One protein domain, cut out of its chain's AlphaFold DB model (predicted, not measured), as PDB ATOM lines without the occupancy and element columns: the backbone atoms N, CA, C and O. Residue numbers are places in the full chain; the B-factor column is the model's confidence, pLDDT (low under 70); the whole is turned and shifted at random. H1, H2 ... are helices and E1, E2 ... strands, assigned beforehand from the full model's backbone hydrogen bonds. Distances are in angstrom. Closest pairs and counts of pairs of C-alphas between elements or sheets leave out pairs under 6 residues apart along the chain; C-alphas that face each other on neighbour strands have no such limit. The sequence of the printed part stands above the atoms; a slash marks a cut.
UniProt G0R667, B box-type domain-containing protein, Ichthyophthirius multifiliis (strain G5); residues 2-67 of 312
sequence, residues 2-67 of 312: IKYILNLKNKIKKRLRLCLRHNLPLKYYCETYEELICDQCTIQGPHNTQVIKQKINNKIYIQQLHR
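This is residues 2 to 67 of the 312 residues of the protein "B box-type domain-containing protein" of Ichthyophthirius multifiliis (strain G5) (UniProt G0R667). The model is a drawn-out rod: a helix, H1, sticks out at one end with residues 2 to 13 standing free, a hairpin of E1 and E2 with the short helix H2 makes the middle, and a second hairpin, E3 and E4, makes the far end. The printed part has 66 residues with two named helices and four named strands, in the order H1, E1, E2, H2, E3, E4. Each hairpin is a two-stranded antiparallel sheet, and the class is mixed, helices and strands. The whole is extended, with a radius of gyration of the C-alphas of 17.5 A and spans of 66 by 18 by 14 A.

H1, residues 2 to 15, is apart from E2, residues 35 to 38. E1, residues 26 to 30, and E2 form a hairpin, antiparallel at 137 degrees, with N 30 and O 35 2.9 A apart and N 37 and O 28 2.9 A apart, within hydrogen-bond range. H2, residues 39 to 43, follows E2 by a tight link; its closest C-alphas to E1 are those of Asp 39 and Lys 27, 6.8 A apart. E3, residues 53 to 56, and E4, residues 59 to 62, form the other hairpin, antiparallel at 150 degrees, with N 59 and O 56 3.0 A apart, within hydrogen-bond range. Both strands are apart from E1 and E2. In H1 every O i to N i+4 pair is within hydrogen-bond range; in H2 0 of 1 is, beside 2 of 2 O i to N i+3 pairs.

H1 begins at C-alpha 2, (347.056, 530.588, 372.364), and measures 20.3 A. E1 measures 11.0 A and E2 10.3 A. E4 ends at C-alpha 62, (316.232, 568.933, 397.203).

The C-alphas farthest apart, of Ile 2 and Asn 58, are 65.8 A apart. The printed part has no cut, and no link is long. The pLDDT is under 70 at residues 2 to 16, 49 to 59 and 61 to 64.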
ATOM      1  N   ILE A   2     348.306 530.827 371.595       53.56
ATOM      2  CA  ILE A   2     347.056 530.588 372.364       53.56
ATOM      3  C   ILE A   2     347.066 531.219 373.777       53.56
ATOM      4  O   ILE A   2     346.097 531.865 374.174       53.56
ATOM      5  N   LYS A   3     348.192 531.144 374.508       53.81
ATOM      6  CA  LYS A   3     348.361 531.820 375.816       53.81
ATOM      7  C   LYS A   3     348.208 533.347 375.739       53.81
ATOM      8  O   LYS A   3     347.729 533.944 376.693       53.81
ATOM      9  N   TYR A   4     348.569 533.977 374.619       54.66
ATOM     10  CA  TYR A   4     348.515 535.436 374.451       54.66
ATOM     11  C   TYR A   4     347.081 535.924 374.172       54.66
ATOM     12  O   TYR A   4     346.637 536.911 374.754       54.66
ATOM     13  N   ILE A   5     346.312 535.164 373.381       57.72
ATOM     14  CA  ILE A   5     344.889 535.433 373.100       57.72
ATOM     15  C   ILE A   5     344.027 535.235 374.359       57.72
ATOM     16  O   ILE A   5     343.145 536.048 374.636       57.72
ATOM     17  N   LEU A   6     344.311 534.208 375.170       54.59
ATOM     18  CA  LEU A   6     343.661 534.022 376.475       54.59
ATOM     19  C   LEU A   6     343.987 535.169 377.448       54.59
ATOM     20  O   LEU A   6     343.098 535.640 378.156       54.59
ATOM     21  N   ASN A   7     345.224 535.678 377.438       53.44
ATOM     22  CA  ASN A   7     345.631 536.803 378.287       53.44
ATOM     23  C   ASN A   7     344.980 538.131 377.859       53.44
ATOM     24  O   ASN A   7     344.594 538.932 378.710       53.44
ATOM     25  N   LEU A   8     344.784 538.348 376.554       55.00
ATOM     26  CA  LEU A   8     344.045 539.492 376.009       55.00
ATOM     27  C   LEU A   8     342.542 539.407 376.311       55.00
ATOM     28  O   LEU A   8     341.979 540.379 376.810       55.00
ATOM     29  N   LYS A   9     341.902 538.241 376.127       57.12
ATOM     30  CA  LYS A   9     340.495 538.024 376.528       57.12
ATOM     31  C   LYS A   9     340.293 538.230 378.033       57.12
ATOM     32  O   LYS A   9     339.296 538.827 378.435       57.12
ATOM     33  N   ASN A  10     341.252 537.817 378.861       56.38
ATOM     34  CA  ASN A  10     341.213 538.037 380.308       56.38
ATOM     35  C   ASN A  10     341.495 539.496 380.706       56.38
ATOM     36  O   ASN A  10     340.850 539.999 381.625       56.38
ATOM     37  N   LYS A  11     342.387 540.213 380.006       54.97
ATOM     38  CA  LYS A  11     342.609 541.660 380.203       54.97
ATOM     39  C   LYS A  11     341.392 542.498 379.791       54.97
ATOM     40  O   LYS A  11     341.035 543.427 380.512       54.97
ATOM     41  N   ILE A  12     340.721 542.144 378.694       58.22
ATOM     42  CA  ILE A  12     339.491 542.806 378.229       58.22
ATOM     43  C   ILE A  12     338.326 542.515 379.192       58.22
ATOM     44  O   ILE A  12     337.651 543.445 379.629       58.22
ATOM     45  N   LYS A  13     338.156 541.259 379.640       55.41
ATOM     46  CA  LYS A  13     337.178 540.895 380.688       55.41
ATOM     47  C   LYS A  13     337.427 541.597 382.026       55.41
ATOM     48  O   LYS A  13     336.465 541.914 382.720       55.41
ATOM     49  N   LYS A  14     338.689 541.848 382.400       55.31
ATOM     50  CA  LYS A  14     339.035 542.594 383.624       55.31
ATOM     51  C   LYS A  14     338.697 544.083 383.520       55.31
ATOM     52  O   LYS A  14     338.190 544.625 384.493       55.31
ATOM     53  N   ARG A  15     338.909 544.729 382.365       54.97
ATOM     54  CA  ARG A  15     338.532 546.145 382.156       54.97
ATOM     55  C   ARG A  15     337.017 546.375 382.164       54.97
ATOM     56  O   ARG A  15     336.579 547.388 382.685       54.97
ATOM     57  N   LEU A  16     336.221 545.414 381.685       62.16
ATOM     58  CA  LEU A  16     334.747 545.482 381.678       62.16
ATOM     59  C   LEU A  16     334.095 545.473 383.074       62.16
ATOM     60  O   LEU A  16     332.891 545.677 383.188       62.16
ATOM     61  N   ARG A  17     334.866 545.218 384.136       76.31
ATOM     62  CA  ARG A  17     334.384 545.225 385.525       76.31
ATOM     63  C   ARG A  17     334.855 546.440 386.313       76.31
ATOM     64  O   ARG A  17     334.625 546.477 387.518       76.31
ATOM     65  N   LEU A  18     335.539 547.391 385.678       87.38
ATOM     66  CA  LEU A  18     336.070 548.577 386.340       87.38
ATOM     67  C   LEU A  18     335.268 549.816 385.938       87.38
ATOM     68  O   LEU A  18     334.872 549.983 384.788       87.38
ATOM     69  N   CYS A  19     335.039 550.694 386.902       88.19
ATOM     70  CA  CYS A  19     334.444 551.999 386.691       88.19
ATOM     71  C   CYS A  19     335.376 552.870 385.850       88.19
ATOM     72  O   CYS A  19     336.554 553.009 386.173       88.19
ATOM     73  N   LEU A  20     334.824 553.524 384.828       85.94
ATOM     74  CA  LEU A  20     335.581 554.393 383.923       85.94
ATOM     75  C   LEU A  20     336.211 555.606 384.626       85.94
ATOM     76  O   LEU A  20     337.263 556.066 384.202       85.94
ATOM     77  N   ARG A  21     335.593 556.115 385.702       85.38
ATOM     78  CA  ARG A  21     336.057 557.324 386.410       85.38
ATOM     79  C   ARG A  21     337.112 557.039 387.472       85.38
ATOM     80  O   ARG A  21     338.057 557.799 387.617       85.38
ATOM     81  N   HIS A  22     336.945 555.945 388.208       87.19
ATOM     82  CA  HIS A  22     337.782 555.647 389.375       87.19
ATOM     83  C   HIS A  22     338.698 554.434 389.163       87.19
ATOM     84  O   HIS A  22     339.499 554.124 390.034       87.19
ATOM     85  N   ASN A  23     338.566 553.717 388.039       87.88
ATOM     86  CA  ASN A  23     339.284 552.471 387.737       87.88
ATOM     87  C   ASN A  23     339.152 551.390 388.840       87.88
ATOM     88  O   ASN A  23     340.014 550.531 389.009       87.88
ATOM     89  N   LEU A  24     338.051 551.445 389.597       89.44
ATOM     90  CA  LEU A  24     337.708 550.546 390.704       89.44
ATOM     91  C   LEU A  24     336.632 549.538 390.285       89.44
ATOM     92  O   LEU A  24     335.849 549.851 389.391       89.44
ATOM     93  N   PRO A  25     336.530 548.364 390.933       90.12
ATOM     94  CA  PRO A  25     335.519 547.369 390.590       90.12
ATOM     95  C   PRO A  25     334.088 547.912 390.720       90.12
ATOM     96  O   PRO A  25     333.732 548.537 391.719       90.12
ATOM     97  N   LEU A  26     333.272 547.655 389.696       92.38
ATOM     98  CA  LEU A  26     331.836 547.922 389.679       92.38
ATOM     99  C   LEU A  26     331.147 546.980 390.671       92.38
ATOM    100  O   LEU A  26     331.330 545.764 390.596       92.38
ATOM    101  N   LYS A  27     330.373 547.540 391.602       92.56
ATOM    102  CA  LYS A  27     329.706 546.789 392.683       92.56
ATOM    103  C   LYS A  27     328.221 547.098 392.819       92.56
ATOM    104  O   LYS A  27     327.476 546.255 393.325       92.56
ATOM    105  N   TYR A  28     327.782 548.257 392.335       93.25
ATOM    106  CA  TYR A  28     326.392 548.685 392.426       93.25
ATOM    107  C   TYR A  28     325.823 549.058 391.064       93.25
ATOM    108  O   TYR A  28     326.546 549.263 390.086       93.25
ATOM    109  N   TYR A  29     324.504 549.171 391.033       94.50
ATOM    110  CA  TYR A  29     323.731 549.647 389.903       94.50
ATOM    111  C   TYR A  29     322.883 550.841 390.337       94.50
ATOM    112  O   TYR A  29     322.205 550.779 391.365       94.50
ATOM    113  N   CYS A  30     322.927 551.924 389.569       92.12
ATOM    114  CA  CYS A  30     322.077 553.085 389.785       92.12
ATOM    115  C   CYS A  30     320.778 552.911 388.993       92.12
ATOM    116  O   CYS A  30     320.779 553.068 387.777       92.12
ATOM    117  N   GLU A  31     319.656 552.645 389.663       90.00
ATOM    118  CA  GLU A  31     318.355 552.469 389.002       90.00
ATOM    119  C   GLU A  31     317.864 553.755 388.314       90.00
ATOM    120  O   GLU A  31     317.169 553.668 387.311       90.00
ATOM    121  N   THR A  32     318.252 554.935 388.811       88.75
ATOM    122  CA  THR A  32     317.822 556.240 388.271       88.75
ATOM    123  C   THR A  32     318.409 556.563 386.891       88.75
ATOM    124  O   THR A  32     317.717 557.139 386.063       88.75
ATOM    125  N   TYR A  33     319.673 556.201 386.649       89.25
ATOM    126  CA  TYR A  33     320.388 556.482 385.389       89.25
ATOM    127  C   TYR A  33     320.652 555.220 384.568       89.25
ATOM    128  O   TYR A  33     321.201 555.295 383.481       89.25
ATOM    129  N   GLU A  34     320.268 554.061 385.098       92.25
ATOM    130  CA  GLU A  34     320.472 552.748 384.493       92.25
ATOM    131  C   GLU A  34     321.944 552.347 384.259       92.25
ATOM    132  O   GLU A  34     322.245 551.532 383.386       92.25
ATOM    133  N   GLU A  35     322.861 552.845 385.093       90.88
ATOM    134  CA  GLU A  35     324.312 552.668 384.936       90.88
ATOM    135  C   GLU A  35     324.961 551.799 386.031       90.88
ATOM    136  O   GLU A  35     324.519 551.753 387.184       90.88
ATOM    137  N   LEU A  36     326.067 551.131 385.680       92.19
ATOM    138  CA  LEU A  36     326.913 550.370 386.609       92.19
ATOM    139  C   LEU A  36     327.926 551.302 387.288       92.19
ATOM    140  O   LEU A  36     328.646 552.035 386.609       92.19
ATOM    141  N   ILE A  37     328.060 551.223 388.615       92.56
ATOM    142  CA  ILE A  37     328.916 552.134 389.393       92.56
ATOM    143  C   ILE A  37     329.798 551.402 390.430       92.56
ATOM    144  O   ILE A  37     329.502 550.282 390.859       92.56
ATOM    145  N   CYS A  38     330.920 552.020 390.825       92.50
ATOM    146  CA  CYS A  38     331.799 551.542 391.909       92.50
ATOM    147  C   CYS A  38     331.522 552.269 393.240       92.50
ATOM    148  O   CYS A  38     330.793 553.258 393.254       92.50
ATOM    149  N   ASP A  39     332.155 551.831 394.335       90.62
ATOM    150  CA  ASP A  39     332.009 552.442 395.673       90.62
ATOM    151  C   ASP A  39     332.313 553.957 395.682       90.62
ATOM    152  O   ASP A  39     331.606 554.735 396.307       90.62
ATOM    153  N   GLN A  40     333.328 554.428 394.948       88.62
ATOM    154  CA  GLN A  40     333.675 555.861 394.944       88.62
ATOM    155  C   GLN A  40     332.641 556.729 394.211       88.62
ATOM    156  O   GLN A  40     332.436 557.890 394.567       88.62
ATOM    157  N   CYS A  41     331.920 556.164 393.235       88.44
ATOM    158  CA  CYS A  41     330.839 556.878 392.554       88.44
ATOM    159  C   CYS A  41     329.672 557.228 393.487       88.44
ATOM    160  O   CYS A  41     328.947 558.175 393.183       88.44
ATOM    161  N   THR A  42     329.486 556.477 394.579       85.75
ATOM    162  CA  THR A  42     328.403 556.688 395.553       85.75
ATOM    163  C   THR A  42     328.793 557.618 396.697       85.75
ATOM    164  O   THR A  42     327.912 558.078 397.412       85.75
ATOM    165  N   ILE A  43     330.088 557.901 396.882       83.88
ATOM    166  CA  ILE A  43     330.596 558.742 397.980       83.88
ATOM    167  C   ILE A  43     331.015 560.121 397.463       83.88
ATOM    168  O   ILE A  43     330.628 561.137 398.029       83.88
ATOM    169  N   GLN A  44     331.811 560.166 396.392       81.50
ATOM    170  CA  GLN A  44     332.397 561.406 395.857       81.50
ATOM    171  C   GLN A  44     331.957 561.694 394.417       81.50
ATOM    172  O   GLN A  44     332.237 562.758 393.870       81.50
ATOM    173  N   GLY A  45     331.283 560.733 393.786       76.88
ATOM    174  CA  GLY A  45     330.805 560.845 392.419       76.88
ATOM    175  C   GLY A  45     329.409 561.461 392.295       76.88
ATOM    176  O   GLY A  45     328.764 561.812 393.282       76.88
ATOM    177  N   PRO A  46     328.893 561.539 391.058       77.75
ATOM    178  CA  PRO A  46     327.589 562.132 390.765       77.75
ATOM    179  C   PRO A  46     326.409 561.303 391.293       77.75
ATOM    180  O   PRO A  46     325.281 561.763 391.197       77.75
ATOM    181  N   HIS A  47     326.647 560.101 391.839       82.88
ATOM    182  CA  HIS A  47     325.618 559.262 392.462       82.88
ATOM    183  C   HIS A  47     325.684 559.296 393.989       82.88
ATOM    184  O   HIS A  47     325.230 558.357 394.644       82.88
ATOM    185  N   ASN A  48     326.261 560.354 394.562       79.31
ATOM    186  CA  ASN A  48     326.245 560.545 396.001       79.31
ATOM    187  C   ASN A  48     324.804 560.728 396.499       79.31
ATOM    188  O   ASN A  48     324.082 561.618 396.059       79.31
ATOM    189  N   THR A  49     324.387 559.847 397.406       67.44
ATOM    190  CA  THR A  49     323.039 559.823 397.998       67.44
ATOM    191  C   THR A  49     322.928 560.697 399.243       67.44
ATOM    192  O   THR A  49     321.897 560.705 399.913       67.44
ATOM    193  N   GLN A  50     323.964 561.462 399.581       65.69
ATOM    194  CA  GLN A  50     323.864 562.462 400.633       65.69
ATOM    195  C   GLN A  50     322.898 563.573 400.202       65.69
ATOM    196  O   GLN A  50     323.047 564.179 399.144       65.69
ATOM    197  N   VAL A  51     321.888 563.835 401.036       59.53
ATOM    198  CA  VAL A  51     320.909 564.904 400.812       59.53
ATOM    199  C   VAL A  51     321.630 566.247 400.864       59.53
ATOM    200  O   VAL A  51     321.916 566.772 401.940       59.53
ATOM    201  N   ILE A  52     321.883 566.841 399.703       59.59
ATOM    202  CA  ILE A  52     322.352 568.218 399.627       59.59
ATOM    203  C   ILE A  52     321.115 569.125 399.675       59.59
ATOM    204  O   ILE A  52     320.423 569.310 398.677       59.59
ATOM    205  N   LYS A  53     320.811 569.685 400.855       58.78
ATOM    206  CA  LYS A  53     319.882 570.821 400.974       58.78
ATOM    207  C   LYS A  53     320.652 572.091 400.635       58.78
ATOM    208  O   LYS A  53     321.278 572.688 401.505       58.78
ATOM    209  N   GLN A  54     320.621 572.505 399.375       59.62
ATOM    210  CA  GLN A  54     321.185 573.794 398.982       59.62
ATOM    211  C   GLN A  54     320.114 574.879 399.106       59.62
ATOM    212  O   GLN A  54     319.065 574.818 398.462       59.62
ATOM    213  N   LYS A  55     320.377 575.868 399.969       56.78
ATOM    214  CA  LYS A  55     319.571 577.087 400.084       56.78
ATOM    215  C   LYS A  55     320.199 578.145 399.181       56.78
ATOM    216  O   LYS A  55     321.204 578.746 399.543       56.78
ATOM    217  N   ILE A  56     319.612 578.351 398.008       67.19
ATOM    218  CA  ILE A  56     320.045 579.372 397.045       67.19
ATOM    219  C   ILE A  56     318.900 580.379 396.937       67.19
ATOM    220  O   ILE A  56     317.765 579.994 396.663       67.19
ATOM    221  N   ASN A  57     319.170 581.662 397.206       67.31
ATOM    222  CA  ASN A  57     318.180 582.749 397.136       67.31
ATOM    223  C   ASN A  57     316.871 582.447 397.897       67.31
ATOM    224  O   ASN A  57     315.776 582.587 397.359       67.31
ATOM    225  N   ASN A  58     316.978 581.975 399.145       65.06
ATOM    226  CA  ASN A  58     315.847 581.561 399.994       65.06
ATOM    227  C   ASN A  58     314.965 580.405 399.470       65.06
ATOM    228  O   ASN A  58     314.015 580.036 400.159       65.06
ATOM    229  N   LYS A  59     315.296 579.757 398.345       62.41
ATOM    230  CA  LYS A  59     314.658 578.509 397.896       62.41
ATOM    231  C   LYS A  59     315.505 577.298 398.282       62.41
ATOM    232  O   LYS A  59     316.725 577.301 398.128       62.41
ATOM    233  N   ILE A  60     314.845 576.270 398.816       70.00
ATOM    234  CA  ILE A  60     315.468 574.991 399.166       70.00
ATOM    235  C   ILE A  60     315.333 574.068 397.958       70.00
ATOM    236  O   ILE A  60     314.221 573.707 397.580       70.00
ATOM    237  N   TYR A  61     316.462 573.674 397.378       57.50
ATOM    238  CA  TYR A  61     316.508 572.662 396.330       57.50
ATOM    239  C   TYR A  61     316.861 571.316 396.968       57.50
ATOM    240  O   TYR A  61     317.862 571.202 397.677       57.50
ATOM    241  N   ILE A  62     316.010 570.311 396.751       60.75
ATOM    242  CA  ILE A  62     316.232 568.933 397.203       60.75
ATOM    243  C   ILE A  62     316.737 568.152 395.993       60.75
ATOM    244  O   ILE A  62     315.981 567.902 395.054       60.75
ATOM    245  N   GLN A  63     318.019 567.791 395.994       62.72
ATOM    246  CA  GLN A  63     318.579 566.948 394.942       62.72
ATOM    247  C   GLN A  63     318.041 565.518 395.099       62.72
ATOM    248  O   GLN A  63     318.031 564.970 396.203       62.72
ATOM    249  N   GLN A  64     317.523 564.947 394.007       62.28
ATOM    250  CA  GLN A  64     316.886 563.630 394.020       62.28
ATOM    251  C   GLN A  64     317.876 562.555 394.474       62.28
ATOM    252  O   GLN A  64     318.988 562.456 393.960       62.28
ATOM    253  N   LEU A  65     317.449 561.732 395.429       73.50
ATOM    254  CA  LEU A  65     318.225 560.596 395.907       73.50
ATOM    255  C   LEU A  65     318.295 559.533 394.812       73.50
ATOM    256  O   LEU A  65     317.268 559.023 394.361       73.50
ATOM    257  N   HIS A  66     319.508 559.189 394.383       83.19
ATOM    258  CA  HIS A  66     319.704 558.113 393.421       83.19
ATOM    259  C   HIS A  66     319.376 556.780 394.092       83.19
ATOM    260  O   HIS A  66     319.882 556.470 395.171       83.19
ATOM    261  N   ARG A  67     318.538 555.966 393.449       87.25
ATOM    262  CA  ARG A  67     318.232 554.630 393.961       87.25
ATOM    263  C   ARG A  67     319.337 553.676 393.536       87.25
ATOM    264  O   ARG A  67     319.470 553.364 392.356       87.25
TER     265      ARG A  67